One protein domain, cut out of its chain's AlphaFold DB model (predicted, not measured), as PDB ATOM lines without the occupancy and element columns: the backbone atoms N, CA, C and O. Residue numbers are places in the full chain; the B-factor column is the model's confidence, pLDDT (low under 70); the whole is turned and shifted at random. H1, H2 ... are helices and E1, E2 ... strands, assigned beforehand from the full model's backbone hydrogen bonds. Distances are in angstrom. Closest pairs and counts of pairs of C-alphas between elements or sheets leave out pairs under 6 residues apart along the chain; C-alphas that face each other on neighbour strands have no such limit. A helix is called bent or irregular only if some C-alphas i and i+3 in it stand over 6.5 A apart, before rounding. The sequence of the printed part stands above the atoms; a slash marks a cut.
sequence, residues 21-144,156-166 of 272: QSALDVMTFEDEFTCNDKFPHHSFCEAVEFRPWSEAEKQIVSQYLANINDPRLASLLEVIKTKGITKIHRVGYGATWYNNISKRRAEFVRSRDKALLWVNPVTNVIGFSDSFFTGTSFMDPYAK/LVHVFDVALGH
ATOM      1  N   GLN A  21     133.664 276.990 310.127       91.19
ATOM      2  CA  GLN A  21     132.841 275.787 310.235       91.19
ATOM      3  C   GLN A  21     131.497 276.160 310.862       91.19
ATOM      4  O   GLN A  21     131.453 276.807 311.907       91.19
ATOM      5  N   SER A  22     130.408 275.753 310.222       96.00
ATOM      6  CA  SER A  22     129.058 275.926 310.750       96.00
ATOM      7  C   SER A  22     128.581 274.671 311.472       96.00
ATOM      8  O   SER A  22     129.086 273.572 311.226       96.00
ATOM      9  N   ALA A  23     127.554 274.798 312.313       96.56
ATOM     10  CA  ALA A  23     126.898 273.634 312.904       96.56
ATOM     11  C   ALA A  23     126.300 272.701 311.832       96.56
ATOM     12  O   ALA A  23     126.277 271.486 312.023       96.56
ATOM     13  N   LEU A  24     125.888 273.238 310.675       97.44
ATOM     14  CA  LEU A  24     125.401 272.435 309.547       97.44
ATOM     15  C   LEU A  24     126.488 271.514 308.968       97.44
ATOM     16  O   LEU A  24     126.173 270.433 308.488       97.44
ATOM     17  N   ASP A  25     127.763 271.905 309.046       96.31
ATOM     18  CA  ASP A  25     128.879 271.070 308.577       96.31
ATOM     19  C   ASP A  25     129.169 269.884 309.528       96.31
ATOM     20  O   ASP A  25     129.971 269.007 309.200       96.31
ATOM     21  N   VAL A  26     128.554 269.865 310.718       96.38
ATOM     22  CA  VAL A  26     128.724 268.821 311.743       96.38
ATOM     23  C   VAL A  26     127.486 267.939 311.872       96.38
ATOM     24  O   VAL A  26     127.622 266.731 312.057       96.38
ATOM     25  N   MET A  27     126.294 268.528 311.799       97.44
ATOM     26  CA  MET A  27     125.040 267.839 312.098       97.44
ATOM     27  C   MET A  27     124.470 267.105 310.885       97.44
ATOM     28  O   MET A  27     124.519 267.591 309.758       97.44
ATOM     29  N   THR A  28     123.858 265.950 311.133       97.19
ATOM     30  CA  THR A  28     123.217 265.118 310.108       97.19
ATOM     31  C   THR A  28     121.796 264.759 310.514       97.19
ATOM     32  O   THR A  28     121.559 264.335 311.646       97.19
ATOM     33  N   PHE A  29     120.856 264.888 309.580       97.88
ATOM     34  CA  PHE A  29     119.469 264.474 309.776       97.88
ATOM     35  C   PHE A  29     119.353 262.951 309.784       97.88
ATOM     36  O   PHE A  29     119.918 262.285 308.919       97.88
ATOM     37  N   GLU A  30     118.592 262.422 310.735       97.00
ATOM     38  CA  GLU A  30     118.318 260.995 310.862       97.00
ATOM     39  C   GLU A  30     116.825 260.776 311.151       97.00
ATOM     40  O   GLU A  30     116.270 261.345 312.097       97.00
ATOM     41  N   ASP A  31     116.180 259.955 310.322       92.50
ATOM     42  CA  ASP A  31     114.749 259.635 310.430       92.50
ATOM     43  C   ASP A  31     114.485 258.496 311.425       92.50
ATOM     44  O   ASP A  31     113.423 258.430 312.044       92.50
ATOM     45  N   GLU A  32     115.460 257.602 311.597       87.94
ATOM     46  CA  GLU A  32     115.304 256.376 312.367       87.94
ATOM     47  C   GLU A  32     116.187 256.361 313.615       87.94
ATOM     48  O   GLU A  32     117.301 256.880 313.658       87.94
ATOM     49  N   PHE A  33     115.688 255.714 314.663       92.38
ATOM     50  CA  PHE A  33     116.470 255.428 315.852       92.38
ATOM     51  C   PHE A  33     116.052 254.074 316.412       92.38
ATOM     52  O   PHE A  33     114.871 253.817 316.652       92.38
ATOM     53  N   THR A  34     117.019 253.181 316.606       91.31
ATOM     54  CA  THR A  34     116.735 251.803 317.013       91.31
ATOM     55  C   THR A  34     116.822 251.652 318.526       91.31
ATOM     56  O   THR A  34     117.895 251.774 319.117       91.31
ATOM     57  N   CYS A  35     115.698 251.307 319.151       92.69
ATOM     58  CA  CYS A  35     115.671 250.798 320.520       92.69
ATOM     59  C   CYS A  35     115.740 249.268 320.540       92.69
ATOM     60  O   CYS A  35     115.379 248.600 319.572       92.69
ATOM     61  N   ASN A  36     116.190 248.710 321.660       90.38
ATOM     62  CA  ASN A  36     116.265 247.266 321.884       90.38
ATOM     63  C   ASN A  36     115.861 246.924 323.331       90.38
ATOM     64  O   ASN A  36     115.480 247.805 324.094       90.38
ATOM     65  N   ASP A  37     115.962 245.662 323.748       87.62
ATOM     66  CA  ASP A  37     115.619 245.250 325.121       87.62
ATOM     67  C   ASP A  37     116.677 245.597 326.186       87.62
ATOM     68  O   ASP A  37     116.438 245.416 327.385       87.62
ATOM     69  N   LYS A  38     117.849 246.093 325.772       83.81
ATOM     70  CA  LYS A  38     118.955 246.485 326.652       83.81
ATOM     71  C   LYS A  38     118.978 247.994 326.854       83.81
ATOM     72  O   LYS A  38     118.568 248.486 327.902       83.81
ATOM     73  N   PHE A  39     119.503 248.715 325.869       86.81
ATOM     74  CA  PHE A  39     119.707 250.149 325.938       86.81
ATOM     75  C   PHE A  39     119.915 250.762 324.538       86.81
ATOM     76  O   PHE A  39     120.708 250.225 323.758       86.81
ATOM     77  N   PRO A  40     119.259 251.895 324.237       91.19
ATOM     78  CA  PRO A  40     118.084 252.393 324.950       91.19
ATOM     79  C   PRO A  40     116.924 251.393 324.845       91.19
ATOM     80  O   PRO A  40     116.710 250.773 323.801       91.19
ATOM     81  N   HIS A  41     116.217 251.203 325.961       93.88
ATOM     82  CA  HIS A  41     115.099 250.264 326.037       93.88
ATOM     83  C   HIS A  41     113.948 250.704 325.108       93.88
ATOM     84  O   HIS A  41     113.786 251.901 324.883       93.88
ATOM     85  N   HIS A  42     113.101 249.788 324.621       94.06
ATOM     86  CA  HIS A  42     111.936 250.110 323.771       94.06
ATOM     87  C   HIS A  42     111.036 251.234 324.308       94.06
ATOM     88  O   HIS A  42     110.548 252.050 323.525       94.06
ATOM     89  N   SER A  43     110.916 251.361 325.633       93.88
ATOM     90  CA  SER A  43     110.172 252.461 326.265       93.88
ATOM     91  C   SER A  43     110.709 253.855 325.919       93.88
ATOM     92  O   SER A  43     109.967 254.827 325.995       93.88
ATOM     93  N   PHE A  44     111.970 253.979 325.489       94.81
ATOM     94  CA  PHE A  44     112.519 255.227 324.962       94.81
ATOM     95  C   PHE A  44     111.868 255.624 323.638       94.81
ATOM     96  O   PHE A  44     111.343 256.728 323.518       94.81
ATOM     97  N   CYS A  45     111.859 254.719 322.659       93.62
ATOM     98  CA  CYS A  45     111.262 254.981 321.353       93.62
ATOM     99  C   CYS A  45     109.749 255.223 321.472       93.62
ATOM    100  O   CYS A  45     109.223 256.113 320.807       93.62
ATOM    101  N   GLU A  46     109.072 254.496 322.367       92.69
ATOM    102  CA  GLU A  46     107.656 254.717 322.691       92.69
ATOM    103  C   GLU A  46     107.405 256.104 323.309       92.69
ATOM    104  O   GLU A  46     106.423 256.769 322.978       92.69
ATOM    105  N   ALA A  47     108.293 256.562 324.198       92.94
ATOM    106  CA  ALA A  47     108.168 257.863 324.843       92.94
ATOM    107  C   ALA A  47     108.397 259.031 323.869       92.94
ATOM    108  O   ALA A  47     107.614 259.987 323.882       92.94
ATOM    109  N   VAL A  48     109.453 258.942 323.053       92.25
ATOM    110  CA  VAL A  48     109.946 260.017 322.173       92.25
ATOM    111  C   VAL A  48     109.128 260.152 320.889       92.25
ATOM    112  O   VAL A  48     108.878 261.273 320.443       92.25
ATOM    113  N   GLU A  49     108.667 259.031 320.326       92.00
ATOM    114  CA  GLU A  49     107.912 258.983 319.067       92.00
ATOM    115  C   GLU A  49     108.697 259.600 317.891       92.00
ATOM    116  O   GLU A  49     108.458 260.737 317.484       92.00
ATOM    117  N   PHE A  50     109.664 258.852 317.353       93.56
ATOM    118  CA  PHE A  50     110.432 259.262 316.171       93.56
ATOM    119  C   PHE A  50     109.540 259.354 314.932       93.56
ATOM    120  O   PHE A  50     108.671 258.507 314.707       93.56
ATOM    121  N   ARG A  51     109.756 260.393 314.129       93.81
ATOM    122  CA  ARG A  51     109.015 260.666 312.897       93.81
ATOM    123  C   ARG A  51     110.008 260.929 311.760       93.81
ATOM    124  O   ARG A  51     111.099 261.420 312.034       93.81
ATOM    125  N   PRO A  52     109.643 260.655 310.500       95.94
ATOM    126  CA  PRO A  52     110.466 261.059 309.371       95.94
ATOM    127  C   PRO A  52     110.462 262.584 309.217       95.94
ATOM    128  O   PRO A  52     109.446 263.246 309.448       95.94
ATOM    129  N   TRP A  53     111.591 263.133 308.790       97.38
ATOM    130  CA  TRP A  53     111.734 264.528 308.413       97.38
ATOM    131  C   TRP A  53     111.059 264.806 307.068       97.38
ATOM    132  O   TRP A  53     111.289 264.106 306.080       97.38
ATOM    133  N   SER A  54     110.311 265.904 306.977       97.25
ATOM    134  CA  SER A  54     109.968 266.483 305.676       97.25
ATOM    135  C   SER A  54     111.107 267.353 305.133       97.25
ATOM    136  O   SER A  54     111.874 267.952 305.888       97.25
ATOM    137  N   GLU A  55     111.191 267.494 303.809       97.56
ATOM    138  CA  GLU A  55     112.203 268.355 303.175       97.56
ATOM    139  C   GLU A  55     112.072 269.828 303.593       97.56
ATOM    140  O   GLU A  55     113.076 270.512 303.782       97.56
ATOM    141  N   ALA A  56     110.846 270.309 303.821       97.19
ATOM    142  CA  ALA A  56     110.610 271.661 304.323       97.19
ATOM    143  C   ALA A  56     111.178 271.854 305.741       97.19
ATOM    144  O   ALA A  56     111.832 272.860 306.016       97.19
ATOM    145  N   GLU A  57     110.984 270.884 306.639       96.81
ATOM    146  CA  GLU A  57     111.557 270.932 307.990       96.81
ATOM    147  C   GLU A  57     113.091 270.875 307.952       96.81
ATOM    148  O   GLU A  57     113.740 271.662 308.648       96.81
ATOM    149  N   LYS A  58     113.678 270.015 307.102       97.81
ATOM    150  CA  LYS A  58     115.138 269.957 306.909       97.81
ATOM    151  C   LYS A  58     115.694 271.299 306.455       97.81
ATOM    152  O   LYS A  58     116.713 271.738 306.984       97.81
ATOM    153  N   GLN A  59     115.032 271.971 305.511       97.56
ATOM    154  CA  GLN A  59     115.450 273.290 305.026       97.56
ATOM    155  C   GLN A  59     115.431 274.344 306.138       97.56
ATOM    156  O   GLN A  59     116.417 275.062 306.309       97.56
ATOM    157  N   ILE A  60     114.355 274.397 306.932       95.94
ATOM    158  CA  ILE A  60     114.230 275.335 308.061       95.94
ATOM    159  C   ILE A  60     115.358 275.109 309.073       95.94
ATOM    160  O   ILE A  60     116.054 276.048 309.452       95.94
ATOM    161  N   VAL A  61     115.570 273.863 309.504       96.56
ATOM    162  CA  VAL A  61     116.608 273.544 310.495       96.56
ATOM    163  C   VAL A  61     118.006 273.793 309.930       96.56
ATOM    164  O   VAL A  61     118.849 274.368 310.620       96.56
ATOM    165  N   SER A  62     118.242 273.451 308.661       97.69
ATOM    166  CA  SER A  62     119.524 273.702 307.992       97.69
ATOM    167  C   SER A  62     119.873 275.187 307.958       97.69
ATOM    168  O   SER A  62     121.034 275.537 308.146       97.69
ATOM    169  N   GLN A  63     118.884 276.068 307.776       96.88
ATOM    170  CA  GLN A  63     119.105 277.512 307.811       96.88
ATOM    171  C   GLN A  63     119.611 277.978 309.182       96.88
ATOM    172  O   GLN A  63     120.596 278.712 309.255       96.88
ATOM    173  N   TYR A  64     118.986 277.523 310.273       96.31
ATOM    174  CA  TYR A  64     119.446 277.865 311.621       96.31
ATOM    175  C   TYR A  64     120.846 277.310 311.905       96.31
ATOM    176  O   TYR A  64     121.693 278.038 312.415       96.31
ATOM    177  N   LEU A  65     121.123 276.060 311.523       97.19
ATOM    178  CA  LEU A  65     122.440 275.440 311.702       97.19
ATOM    179  C   LEU A  65     123.541 276.128 310.877       97.19
ATOM    180  O   LEU A  65     124.668 276.263 311.352       97.19
ATOM    181  N   ALA A  66     123.231 276.592 309.664       96.81
ATOM    182  CA  ALA A  66     124.177 277.323 308.819       96.81
ATOM    183  C   ALA A  66     124.544 278.699 309.400       96.81
ATOM    184  O   ALA A  66     125.667 279.167 309.208       96.81
ATOM    185  N   ASN A  67     123.614 279.330 310.124       95.56
ATOM    186  CA  ASN A  67     123.820 280.624 310.777       95.56
ATOM    187  C   ASN A  67     124.597 280.523 312.103       95.56
ATOM    188  O   ASN A  67     125.009 281.542 312.652       95.56
ATOM    189  N   ILE A  68     124.814 279.313 312.625       96.38
ATOM    190  CA  ILE A  68     125.687 279.053 313.776       96.38
ATOM    191  C   ILE A  68     127.086 278.767 313.222       96.38
ATOM    192  O   ILE A  68     127.467 277.613 313.028       96.38
ATOM    193  N   ASN A  69     127.816 279.828 312.878       94.75
ATOM    194  CA  ASN A  69     129.076 279.762 312.125       94.75
ATOM    195  C   ASN A  69     130.148 280.739 312.640       94.75
ATOM    196  O   ASN A  69     130.995 281.204 311.882       94.75
ATOM    197  N   ASP A  70     130.115 281.074 313.927       93.50
ATOM    198  CA  ASP A  70     131.101 281.969 314.527       93.50
ATOM    199  C   ASP A  70     132.462 281.251 314.710       93.50
ATOM    200  O   ASP A  70     132.484 280.123 315.212       93.50
ATOM    201  N   PRO A  71     133.609 281.865 314.342       93.06
ATOM    202  CA  PRO A  71     134.935 281.257 314.505       93.06
ATOM    203  C   PRO A  71     135.249 280.771 315.926       93.06
ATOM    204  O   PRO A  71     135.964 279.781 316.086       93.06
ATOM    205  N   ARG A  72     134.690 281.424 316.953       94.25
ATOM    206  CA  ARG A  72     134.838 281.045 318.369       94.25
ATOM    207  C   ARG A  72     134.280 279.649 318.664       94.25
ATOM    208  O   ARG A  72     134.664 279.012 319.638       94.25
ATOM    209  N   LEU A  73     133.394 279.141 317.808       95.12
ATOM    210  CA  LEU A  73     132.747 277.840 317.973       95.12
ATOM    211  C   LEU A  73     133.575 276.669 317.448       95.12
ATOM    212  O   LEU A  73     133.178 275.525 317.652       95.12
ATOM    213  N   ALA A  74     134.716 276.915 316.795       93.81
ATOM    214  CA  ALA A  74     135.492 275.864 316.138       93.81
ATOM    215  C   ALA A  74     135.843 274.704 317.089       93.81
ATOM    216  O   ALA A  74     135.621 273.541 316.757       93.81
ATOM    217  N   SER A  75     136.327 275.006 318.301       93.44
ATOM    218  CA  SER A  75     136.653 273.962 319.284       93.44
ATOM    219  C   SER A  75     135.410 273.214 319.771       93.44
ATOM    220  O   SER A  75     135.463 271.998 319.950       93.44
ATOM    221  N   LEU A  76     134.299 273.920 319.989       95.38
ATOM    222  CA  LEU A  76     133.041 273.327 320.447       95.38
ATOM    223  C   LEU A  76     132.494 272.345 319.404       95.38
ATOM    224  O   LEU A  76     132.215 271.187 319.718       95.38
ATOM    225  N   LEU A  77     132.398 272.791 318.150       96.00
ATOM    226  CA  LEU A  77     131.889 271.997 317.035       96.00
ATOM    227  C   LEU A  77     132.765 270.768 316.759       96.00
ATOM    228  O   LEU A  77     132.239 269.681 316.512       96.00
ATOM    229  N   GLU A  78     134.088 270.905 316.869       95.19
ATOM    230  CA  GLU A  78     135.011 269.782 316.693       95.19
ATOM    231  C   GLU A  78     134.889 268.738 317.814       95.19
ATOM    232  O   GLU A  78     134.961 267.535 317.550       95.19
ATOM    233  N   VAL A  79     134.646 269.162 319.060       95.69
ATOM    234  CA  VAL A  79     134.399 268.234 320.177       95.69
ATOM    235  C   VAL A  79     133.125 267.428 319.946       95.69
ATOM    236  O   VAL A  79     133.163 266.201 320.067       95.69
ATOM    237  N   ILE A  80     132.022 268.084 319.565       95.62
ATOM    238  CA  ILE A  80     130.758 267.394 319.261       95.62
ATOM    239  C   ILE A  80     130.971 266.361 318.149       95.62
ATOM    240  O   ILE A  80     130.597 265.193 318.297       95.62
ATOM    241  N   LYS A  81     131.633 266.776 317.063       95.62
ATOM    242  CA  LYS A  81     131.952 265.914 315.924       95.62
ATOM    243  C   LYS A  81     132.785 264.703 316.337       95.62
ATOM    244  O   LYS A  81     132.431 263.574 316.007       95.62
ATOM    245  N   THR A  82     133.860 264.921 317.094       96.00
ATOM    246  CA  THR A  82     134.773 263.858 317.550       96.00
ATOM    247  C   THR A  82     134.074 262.851 318.461       96.00
ATOM    248  O   THR A  82     134.382 261.661 318.432       96.00
ATOM    249  N   LYS A  83     133.118 263.310 319.274       95.00
ATOM    250  CA  LYS A  83     132.341 262.457 320.184       95.00
ATOM    251  C   LYS A  83     131.182 261.735 319.494       95.00
ATOM    252  O   LYS A  83     130.613 260.823 320.085       95.00
ATOM    253  N   GLY A  84     130.862 262.102 318.251       93.56
ATOM    254  CA  GLY A  84     129.869 261.421 317.421       93.56
ATOM    255  C   GLY A  84     128.414 261.728 317.780       93.56
ATOM    256  O   GLY A  84     127.523 261.001 317.345       93.56
ATOM    257  N   ILE A  85     128.149 262.788 318.550       93.62
ATOM    258  CA  ILE A  85     126.784 263.212 318.904       93.62
ATOM    259  C   ILE A  85     126.278 264.204 317.846       93.62
ATOM    260  O   ILE A  85     126.101 265.390 318.103       93.62
ATOM    261  N   THR A  86     126.136 263.728 316.607       95.81
ATOM    262  CA  THR A  86     125.885 264.582 315.427       95.81
ATOM    263  C   THR A  86     124.517 264.370 314.786       95.81
ATOM    264  O   THR A  86     124.159 265.072 313.841       95.81
ATOM    265  N   LYS A  87     123.753 263.379 315.252       96.44
ATOM    266  CA  LYS A  87     122.470 263.008 314.651       96.44
ATOM    267  C   LYS A  87     121.330 263.803 315.270       96.44
ATOM    268  O   LYS A  87     121.122 263.752 316.482       96.44
ATOM    269  N   ILE A  88     120.580 264.500 314.422       97.19
ATOM    270  CA  ILE A  88     119.367 265.217 314.812       97.19
ATOM    271  C   ILE A  88     118.131 264.499 314.279       97.19
ATOM    272  O   ILE A  88     118.059 264.098 313.115       97.19
ATOM    273  N   HIS A  89     117.142 264.361 315.148       96.81
ATOM    274  CA  HIS A  89     115.950 263.568 314.910       96.81
ATOM    275  C   HIS A  89     114.696 264.426 314.967       96.81
ATOM    276  O   HIS A  89     114.601 265.382 315.743       96.81
ATOM    277  N   ARG A  90     113.697 264.038 314.181       95.88
ATOM    278  CA  ARG A  90     112.352 264.578 314.299       95.88
ATOM    279  C   ARG A  90     111.563 263.729 315.287       95.88
ATOM    280  O   ARG A  90     111.452 262.517 315.125       95.88
ATOM    281  N   VAL A  91     111.032 264.361 316.330       94.00
ATOM    282  CA  VAL A  91     110.391 263.651 317.448       94.00
ATOM    283  C   VAL A  91     109.027 264.241 317.778       94.00
ATOM    284  O   VAL A  91     108.774 265.422 317.538       94.00
ATOM    285  N   GLY A  92     108.131 263.429 318.334       90.88
ATOM    286  CA  GLY A  92     106.869 263.909 318.887       90.88
ATOM    287  C   GLY A  92     107.064 264.594 320.240       90.88
ATOM    288  O   GLY A  92     106.442 265.624 320.506       90.88
ATOM    289  N   TYR A  93     107.936 264.036 321.085       90.12
ATOM    290  CA  TYR A  93     108.089 264.441 322.483       90.12
ATOM    291  C   TYR A  93     109.525 264.269 322.986       90.12
ATOM    292  O   TYR A  93     110.286 263.449 322.479       90.12
ATOM    293  N   GLY A  94     109.871 265.005 324.044       90.62
ATOM    294  CA  GLY A  94     111.011 264.651 324.886       90.62
ATOM    295  C   GLY A  94     110.668 263.492 325.828       90.62
ATOM    296  O   GLY A  94     109.497 263.171 326.052       90.62
ATOM    297  N   ALA A  95     111.688 262.892 326.436       91.19
ATOM    298  CA  ALA A  95     111.534 261.825 327.421       91.19
ATOM    299  C   ALA A  95     112.329 262.105 328.702       91.19
ATOM    300  O   ALA A  95     113.434 262.642 328.665       91.19
ATOM    301  N   THR A  96     111.787 261.686 329.840       89.62
ATOM    302  CA  THR A  96     112.530 261.552 331.097       89.62
ATOM    303  C   THR A  96     112.800 260.074 331.368       89.62
ATOM    304  O   THR A  96     112.233 259.196 330.712       89.62
ATOM    305  N   TRP A  97     113.701 259.781 332.303       90.44
ATOM    306  CA  TRP A  97     114.101 258.414 332.622       90.44
ATOM    307  C   TRP A  97     114.017 258.142 334.122       90.44
ATOM    308  O   TRP A  97     114.093 259.055 334.942       90.44
ATOM    309  N   TYR A  98     113.850 256.872 334.477       91.12
ATOM    310  CA  TYR A  98     113.893 256.402 335.857       91.12
ATOM    311  C   TYR A  98     114.527 255.013 335.941       91.12
ATOM    312  O   TYR A  98     114.509 254.225 334.992       91.12
ATOM    313  N   ASN A  99     115.072 254.694 337.113       91.06
ATOM    314  CA  ASN A  99     115.624 253.374 337.395       91.06
ATOM    315  C   ASN A  99     114.500 252.396 337.759       91.06
ATOM    316  O   ASN A  99     113.909 252.492 338.835       91.06
ATOM    317  N   ASN A 100     114.229 251.418 336.892       91.38
ATOM    318  CA  ASN A 100     113.338 250.313 337.217       91.38
ATOM    319  C   ASN A 100     114.125 249.217 337.954       91.38
ATOM    320  O   ASN A 100     114.767 248.364 337.336       91.38
ATOM    321  N   ILE A 101     114.066 249.246 339.289       91.25
ATOM    322  CA  ILE A 101     114.831 248.344 340.165       91.25
ATOM    323  C   ILE A 101     114.457 246.873 339.933       91.25
ATOM    324  O   ILE A 101     115.344 246.021 339.892       91.25
ATOM    325  N   SER A 102     113.170 246.562 339.736       92.81
ATOM    326  CA  SER A 102     112.721 245.170 339.576       92.81
ATOM    327  C   SER A 102     113.238 244.542 338.283       92.81
ATOM    328  O   SER A 102     113.570 243.359 338.266       92.81
ATOM    329  N   LYS A 103     113.381 245.346 337.223       89.38
ATOM    330  CA  LYS A 103     113.932 244.917 335.929       89.38
ATOM    331  C   LYS A 103     115.426 245.211 335.757       89.38
ATOM    332  O   LYS A 103     115.984 244.863 334.721       89.38
ATOM    333  N   ARG A 104     116.067 245.850 336.746       89.19
ATOM    334  CA  ARG A 104     117.484 246.266 336.738       89.19
ATOM    335  C   ARG A 104     117.891 247.030 335.472       89.19
ATOM    336  O   ARG A 104     118.940 246.764 334.893       89.19
ATOM    337  N   ARG A 105     117.053 247.971 335.031       88.88
ATOM    338  CA  ARG A 105     117.304 248.773 333.823       88.88
ATOM    339  C   ARG A 105     116.723 250.178 333.931       88.88
ATOM    340  O   ARG A 105     115.800 250.405 334.715       88.88
ATOM    341  N   ALA A 106     117.234 251.092 333.112       90.69
ATOM    342  CA  ALA A 106     116.613 252.393 332.901       90.69
ATOM    343  C   ALA A 106     115.387 252.241 331.988       90.69
ATOM    344  O   ALA A 106     115.454 251.586 330.945       90.69
ATOM    345  N   GLU A 107     114.268 252.838 332.383       92.25
ATOM    346  CA  GLU A 107     113.079 252.972 331.544       92.25
ATOM    347  C   GLU A 107     112.765 254.453 331.335       92.25
ATOM    348  O   GLU A 107     113.159 255.308 332.129       92.25
ATOM    349  N   PHE A 108     112.071 254.745 330.238       93.88
ATOM    350  CA  PHE A 108     111.790 256.101 329.799       93.88
ATOM    351  C   PHE A 108     110.288 256.341 329.743       93.88
ATOM    352  O   PHE A 108     109.514 255.435 329.436       93.88
ATOM    353  N   VAL A 109     109.891 257.573 330.041       93.69
ATOM    354  CA  VAL A 109     108.509 258.044 329.941       93.69
ATOM    355  C   VAL A 109     108.478 259.388 329.242       93.69
ATOM    356  O   VAL A 109     109.417 260.179 329.317       93.69
ATOM    357  N   ARG A 110     107.374 259.645 328.547       92.38
ATOM    358  CA  ARG A 110     107.137 260.905 327.851       92.38
ATOM    359  C   ARG A 110     107.201 262.076 328.832       92.38
ATOM    360  O   ARG A 110     106.527 262.055 329.865       92.38
ATOM    361  N   SER A 111     107.973 263.104 328.487       88.75
ATOM    362  CA  SER A 111     107.974 264.353 329.245       88.75
ATOM    363  C   SER A 111     106.633 265.071 329.077       88.75
ATOM    364  O   SER A 111     106.045 265.076 327.995       88.75
ATOM    365  N   ARG A 112     106.136 265.681 330.158       81.75
ATOM    366  CA  ARG A 112     104.947 266.549 330.095       81.75
ATOM    367  C   ARG A 112     105.255 267.874 329.402       81.75
ATOM    368  O   ARG A 112     104.345 268.493 328.849       81.75
ATOM    369  N   ASP A 113     106.520 268.275 329.422       74.19
ATOM    370  CA  ASP A 113     106.970 269.533 328.857       74.19
ATOM    371  C   ASP A 113     107.099 269.422 327.341       74.19
ATOM    372  O   ASP A 113     107.665 268.471 326.793       74.19
ATOM    373  N   LYS A 114     106.567 270.427 326.646       72.12
ATOM    374  CA  LYS A 114     106.712 270.553 325.197       72.12
ATOM    375  C   LYS A 114     107.999 271.311 324.894       72.12
ATOM    376  O   LYS A 114     107.976 272.520 324.681       72.12
ATOM    377  N   ALA A 115     109.113 270.593 324.899       74.50
ATOM    378  CA  ALA A 115     110.400 271.149 324.507       74.50
ATOM    379  C   ALA A 115     110.393 271.498 323.007       74.50
ATOM    380  O   ALA A 115     109.871 270.728 322.198       74.50
ATOM    381  N   LEU A 116     110.932 272.659 322.622       81.44
ATOM    382  CA  LEU A 116     111.100 273.022 321.204       81.44
ATOM    383  C   LEU A 116     112.138 272.097 320.565       81.44
ATOM    384  O   LEU A 116     111.881 271.441 319.556       81.44
ATOM    385  N   LEU A 117     113.287 272.035 321.221       86.69
ATOM    386  CA  LEU A 117     114.366 271.113 320.968       86.69
ATOM    387  C   LEU A 117     114.724 270.444 322.294       86.69
ATOM    388  O   LEU A 117     114.393 270.969 323.356       86.69
ATOM    389  N   TRP A 118     115.346 269.278 322.230       87.12
ATOM    390  CA  TRP A 118     115.653 268.497 323.417       87.12
ATOM    391  C   TRP A 118     116.864 267.606 323.185       87.12
ATOM    392  O   TRP A 118     116.910 266.880 322.192       87.12
ATOM    393  N   VAL A 119     117.801 267.606 324.129       88.50
ATOM    394  CA  VAL A 119     118.914 266.653 324.180       88.50
ATOM    395  C   VAL A 119     118.686 265.660 325.314       88.50
ATOM    396  O   VAL A 119     118.478 266.040 326.466       88.50
ATOM    397  N   ASN A 120     118.744 264.362 325.013       87.75
ATOM    398  CA  ASN A 120     118.756 263.332 326.045       87.75
ATOM    399  C   ASN A 120     120.205 263.023 326.462       87.75
ATOM    400  O   ASN A 120     120.930 262.422 325.669       87.75
ATOM    401  N   PRO A 121     120.628 263.332 327.700       82.25
ATOM    402  CA  PRO A 121     122.016 263.126 328.127       82.25
ATOM    403  C   PRO A 121     122.393 261.647 328.314       82.25
ATOM    404  O   PRO A 121     123.562 261.317 328.468       82.25
ATOM    405  N   VAL A 122     121.408 260.746 328.338       85.25
ATOM    406  CA  VAL A 122     121.604 259.308 328.560       85.25
ATOM    407  C   VAL A 122     121.719 258.570 327.223       85.25
ATOM    408  O   VAL A 122     122.549 257.676 327.079       85.25
ATOM    409  N   THR A 123     120.910 258.940 326.228       88.31
ATOM    410  CA  THR A 123     120.888 258.298 324.901       88.31
ATOM    411  C   THR A 123     121.596 259.098 323.810       88.31
ATOM    412  O   THR A 123     121.749 258.588 322.703       88.31
ATOM    413  N   ASN A 124     122.030 260.325 324.112       90.62
ATOM    414  CA  ASN A 124     122.652 261.281 323.189       90.62
ATOM    415  C   ASN A 124     121.767 261.662 321.989       90.62
ATOM    416  O   ASN A 124     122.265 262.106 320.957       90.62
ATOM    417  N   VAL A 125     120.450 261.485 322.109       92.69
ATOM    418  CA  VAL A 125     119.497 261.883 321.068       92.69
ATOM    419  C   VAL A 125     119.246 263.379 321.135       92.69
ATOM    420  O   VAL A 125     118.921 263.900 322.200       92.69
ATOM    421  N   ILE A 126     119.327 264.035 319.979       95.00
ATOM    422  CA  ILE A 126     118.930 265.428 319.775       95.00
ATOM    423  C   ILE A 126     117.605 265.421 319.007       95.00
ATOM    424  O   ILE A 126     117.545 264.926 317.882       95.00
ATOM    425  N   GLY A 127     116.536 265.938 319.605       94.56
ATOM    426  CA  GLY A 127     115.185 265.909 319.052       94.56
ATOM    427  C   GLY A 127     114.623 267.298 318.758       94.56
ATOM    428  O   GLY A 127     114.683 268.180 319.609       94.56
ATOM    429  N   PHE A 128     114.013 267.468 317.586       95.19
ATOM    430  CA  PHE A 128     113.192 268.627 317.219       95.19
ATOM    431  C   PHE A 128     111.709 268.246 317.259       95.19
ATOM    432  O   PHE A 128     111.298 267.282 316.606       95.19
ATOM    433  N   SER A 129     110.897 268.998 318.007       92.81
ATOM    434  CA  SER A 129     109.460 268.721 318.153       92.81
ATOM    435  C   SER A 129     108.579 269.602 317.264       92.81
ATOM    436  O   SER A 129     109.023 270.609 316.710       92.81
ATOM    437  N   ASP A 130     107.281 269.281 317.194       89.25
ATOM    438  CA  ASP A 130     106.261 270.104 316.514       89.25
ATOM    439  C   ASP A 130     106.265 271.562 317.017       89.25
ATOM    440  O   ASP A 130     105.930 272.499 316.284       89.25
ATOM    441  N   SER A 131     106.655 271.765 318.279       88.00
ATOM    442  CA  SER A 131     106.639 273.083 318.913       88.00
ATOM    443  C   SER A 131     107.709 274.003 318.317       88.00
ATOM    444  O   SER A 131     107.486 275.210 318.230       88.00
ATOM    445  N   PHE A 132     108.829 273.456 317.822       91.81
ATOM    446  CA  PHE A 132     109.845 274.239 317.114       91.81
ATOM    447  C   PHE A 132     109.288 274.890 315.845       91.81
ATOM    448  O   PHE A 132     109.528 276.071 315.593       91.81
ATOM    449  N   PHE A 133     108.500 274.152 315.062       90.38
ATOM    450  CA  PHE A 133     107.971 274.632 313.781       90.38
ATOM    451  C   PHE A 133     106.754 275.539 313.953       90.38
ATOM    452  O   PHE A 133     106.611 276.522 313.233       90.38
ATOM    453  N   THR A 134     105.906 275.247 314.941       87.38
ATOM    454  CA  THR A 134     104.675 276.013 315.202       87.38
ATOM    455  C   THR A 134     104.883 277.237 316.094       87.38
ATOM    456  O   THR A 134     104.023 278.114 316.136       87.38
ATOM    457  N   GLY A 135     106.018 277.331 316.796       80.06
ATOM    458  CA  GLY A 135     106.348 278.486 317.626       80.06
ATOM    459  C   GLY A 135     106.511 279.770 316.807       80.06
ATOM    460  O   GLY A 135     107.104 279.764 315.726       80.06
ATOM    461  N   THR A 136     106.024 280.888 317.341       81.44
ATOM    462  CA  THR A 136     106.168 282.212 316.723       81.44
ATOM    463  C   THR A 136     107.633 282.649 316.726       81.44
ATOM    464  O   THR A 136     108.308 282.531 317.750       81.44
ATOM    465  N   SER A 137     108.129 283.162 315.596       84.56
ATOM    466  CA  SER A 137     109.450 283.803 315.549       84.56
ATOM    467  C   SER A 137     109.441 285.066 316.413       84.56
ATOM    468  O   SER A 137     108.461 285.816 316.437       84.56
ATOM    469  N   PHE A 138     110.521 285.275 317.156       89.56
ATOM    470  CA  PHE A 138     110.695 286.421 318.033       89.56
ATOM    471  C   PHE A 138     112.161 286.835 317.997       89.56
ATOM    472  O   PHE A 138     113.039 286.019 318.265       89.56
ATOM    473  N   MET A 139     112.422 288.097 317.673       93.38
ATOM    474  CA  MET A 139     113.777 288.643 317.661       93.38
ATOM    475  C   MET A 139     114.195 289.015 319.080       93.38
ATOM    476  O   MET A 139     113.513 289.815 319.723       93.38
ATOM    477  N   ASP A 140     115.319 288.477 319.555       92.62
ATOM    478  CA  ASP A 140     115.872 288.876 320.848       92.62
ATOM    479  C   ASP A 140     116.177 290.390 320.845       92.62
ATOM    480  O   ASP A 140     116.821 290.895 319.913       92.62
ATOM    481  N   PRO A 141     115.713 291.142 321.862       88.62
ATOM    482  CA  PRO A 141     115.834 292.593 321.870       88.62
ATOM    483  C   PRO A 141     117.277 293.094 322.016       88.62
ATOM    484  O   PRO A 141     117.522 294.248 321.658       88.62
ATOM    485  N   TYR A 142     118.221 292.267 322.466       90.75
ATOM    486  CA  TYR A 142     119.624 292.626 322.693       90.75
ATOM    487  C   TYR A 142     120.546 292.023 321.624       90.75
ATOM    488  O   TYR A 142     121.228 292.760 320.917       90.75
ATOM    489  N   ALA A 143     120.476 290.708 321.413       91.12
ATOM    490  CA  ALA A 143     121.282 289.957 320.454       91.12
ATOM    491  C   ALA A 143     120.892 290.212 318.990       91.12
ATOM    492  O   ALA A 143     121.681 289.955 318.086       91.12
ATOM    493  N   LYS A 144     119.678 290.724 318.732       91.50
ATOM    494  CA  LYS A 144     119.162 291.004 317.377       91.50
ATOM    495  C   LYS A 144     119.182 289.783 316.444       91.50
ATOM    496  O   LYS A 144     119.269 289.938 315.227       91.50
ATOM    497  N   LEU A 156     122.826 272.737 321.230       95.94
ATOM    498  CA  LEU A 156     124.166 272.311 320.809       95.94
ATOM    499  C   LEU A 156     125.205 272.481 321.925       95.94
ATOM    500  O   LEU A 156     126.126 271.671 322.024       95.94
ATOM    501  N   VAL A 157     125.054 273.484 322.791       96.69
ATOM    502  CA  VAL A 157     125.899 273.625 323.980       96.69
ATOM    503  C   VAL A 157     125.622 272.504 324.985       96.69
ATOM    504  O   VAL A 157     126.573 271.976 325.555       96.69
ATOM    505  N   HIS A 158     124.373 272.055 325.144       95.25
ATOM    506  CA  HIS A 158     124.074 270.848 325.931       95.25
ATOM    507  C   HIS A 158     124.737 269.597 325.351       95.25
ATOM    508  O   HIS A 158     125.313 268.800 326.090       95.25
ATOM    509  N   VAL A 159     124.735 269.438 324.024       95.19
ATOM    510  CA  VAL A 159     125.467 268.345 323.359       95.19
ATOM    511  C   VAL A 159     126.965 268.429 323.649       95.19
ATOM    512  O   VAL A 159     127.598 267.415 323.943       95.19
ATOM    513  N   PHE A 160     127.537 269.631 323.586       95.94
ATOM    514  CA  PHE A 160     128.935 269.871 323.929       95.94
ATOM    515  C   PHE A 160     129.243 269.550 325.399       95.94
ATOM    516  O   PHE A 160     130.258 268.914 325.683       95.94
ATOM    517  N   ASP A 161     128.358 269.919 326.323       95.19
ATOM    518  CA  ASP A 161     128.494 269.602 327.743       95.19
ATOM    519  C   ASP A 161     128.509 268.083 327.983       95.19
ATOM    520  O   ASP A 161     129.428 267.556 328.613       95.19
ATOM    521  N   VAL A 162     127.558 267.352 327.390       93.00
ATOM    522  CA  VAL A 162     127.516 265.877 327.419       93.00
ATOM    523  C   VAL A 162     128.801 265.284 326.827       93.00
ATOM    524  O   VAL A 162     129.410 264.388 327.411       93.00
ATOM    525  N   ALA A 163     129.260 265.812 325.691       93.12
ATOM    526  CA  ALA A 163     130.473 265.379 325.002       93.12
ATOM    527  C   ALA A 163     131.751 265.536 325.858       93.12
ATOM    528  O   ALA A 163     132.690 264.735 325.725       93.12
ATOM    529  N   LEU A 164     131.774 266.523 326.758       92.19
ATOM    530  CA  LEU A 164     132.847 266.756 327.728       92.19
ATOM    531  C   LEU A 164     132.633 266.072 329.088       92.19
ATOM    532  O   LEU A 164     133.495 266.180 329.956       92.19
ATOM    533  N   GLY A 165     131.542 265.327 329.270       90.62
ATOM    534  CA  GLY A 165     131.250 264.646 330.531       90.62
ATOM    535  C   GLY A 165     130.686 265.573 331.608       90.62
ATOM    536  O   GLY A 165     131.033 265.417 332.775       90.62
ATOM    537  N   HIS A 166     129.810 266.503 331.220       92.25
ATOM    538  CA  HIS A 166     129.080 267.416 332.105       92.25
ATOM    539  C   HIS A 166     129.967 268.425 332.843       92.25
ATOM    540  O   HIS A 166     129.895 268.572 334.067       92.25
TER     541      HIS A 166
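What this domain is: This is residues 21 to 144 and 156 to 166 of the 272 residues of an uncharacterized protein of Bdellovibrio bacteriovorus str. Tiberius (UniProt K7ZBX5). A small, much-twisted sheet of four short strands, E1, E2, E6 and E5, forms the middle, with the two-stranded hairpin E3 and E4 reaching out beyond one end and H1 packed on that hairpin. Toward the other end H3 and H5 pack together, H2 grazes the sheet near its E1 edge, and residues 136 to 144 stick out as a free arm. The printed part has 135 residues with five named helices and six named strands, in the order E1 H1 H2 H3 E2 E3 E4 E5 E6 H4 H5; the class is mixed, helices and strands. The larger sheet, in the order E1 E2 E6 E5, is mixed, and E3 and E4 are antiparallel. The whole is compact, with a radius of gyration of the C-alphas of 15.8 A, yet elongated, spanning 50 by 32 by 28 A.

Where its parts are: E1, residues 28 to 30, begins at C-alpha 28 (123.217, 265.118, 310.108). H1 is residues 42 to 48, 10.2 A long. H2, residues 55 to 67, is 18.5 A, and H3, residues 71 to 83, is 19.8 A and irregular, with C-alphas 72 and 75 7.4 A apart. E2 is residues 87 to 91, 12.4 A; E3, residues 95 to 100, 15.2 A; E4, residues 105 to 110, 16.9 A. E5 is residues 117 to 119, E6 126 to 128 and H4 130 to 134. H5, residues 156 to 163, ends at C-alpha 163 (130.473, 265.379, 325.002).

How they stand to each other: Across the larger sheet the strands' lines turn by 88 degrees. E1 and E2 are parallel, with N 30 and O 88 3.0 A apart; with H1, H2 and H3 between them in the chain they form a strand-helix-strand unit, two parallel neighbour strands joined through helices. E2 and E6 are parallel, with N 89 and O 126 at 2.8 A. E5 and E6 form a hairpin, with N 127 and O 118 at 2.8 A. H2 only grazes this sheet with residues 57 to 62, and H5 with residues 156 to 162. H1 and H4 are only just on it, each with 5 pairs of C-alphas within 10 A, and only graze it. H3 is not on it, but touches H5 at a steep tilt of 45 degrees, the same way; their closest C-alphas, Ile 80 and Phe 160, are 5.6 A apart. H2 and H4 are close but not clearly touching, with C-alphas of Glu 57 and Phe 133 at 7.8 A. E3 and E4 form a hairpin, with N 98 and O 107 at 2.9 A; the closest C-alphas of H1 and E4, Ala 47 and Arg 110, are 4.4 A apart. Every O i to N i+4 pair is within hydrogen-bond range in H1, H2, H4 and H5, and 7 of 9 in H3.

The domain as a whole: The C-alphas of Ser 102 and Lys 144 are the farthest apart, 51.3 A. Residues 145 to 155 are not printed, and C-alphas 144 and 156 are 19.7 A apart across this cut. The link from E1 to H1 is long. The mean pLDDT of the printed part is 92.3, and no printed residue is under 70.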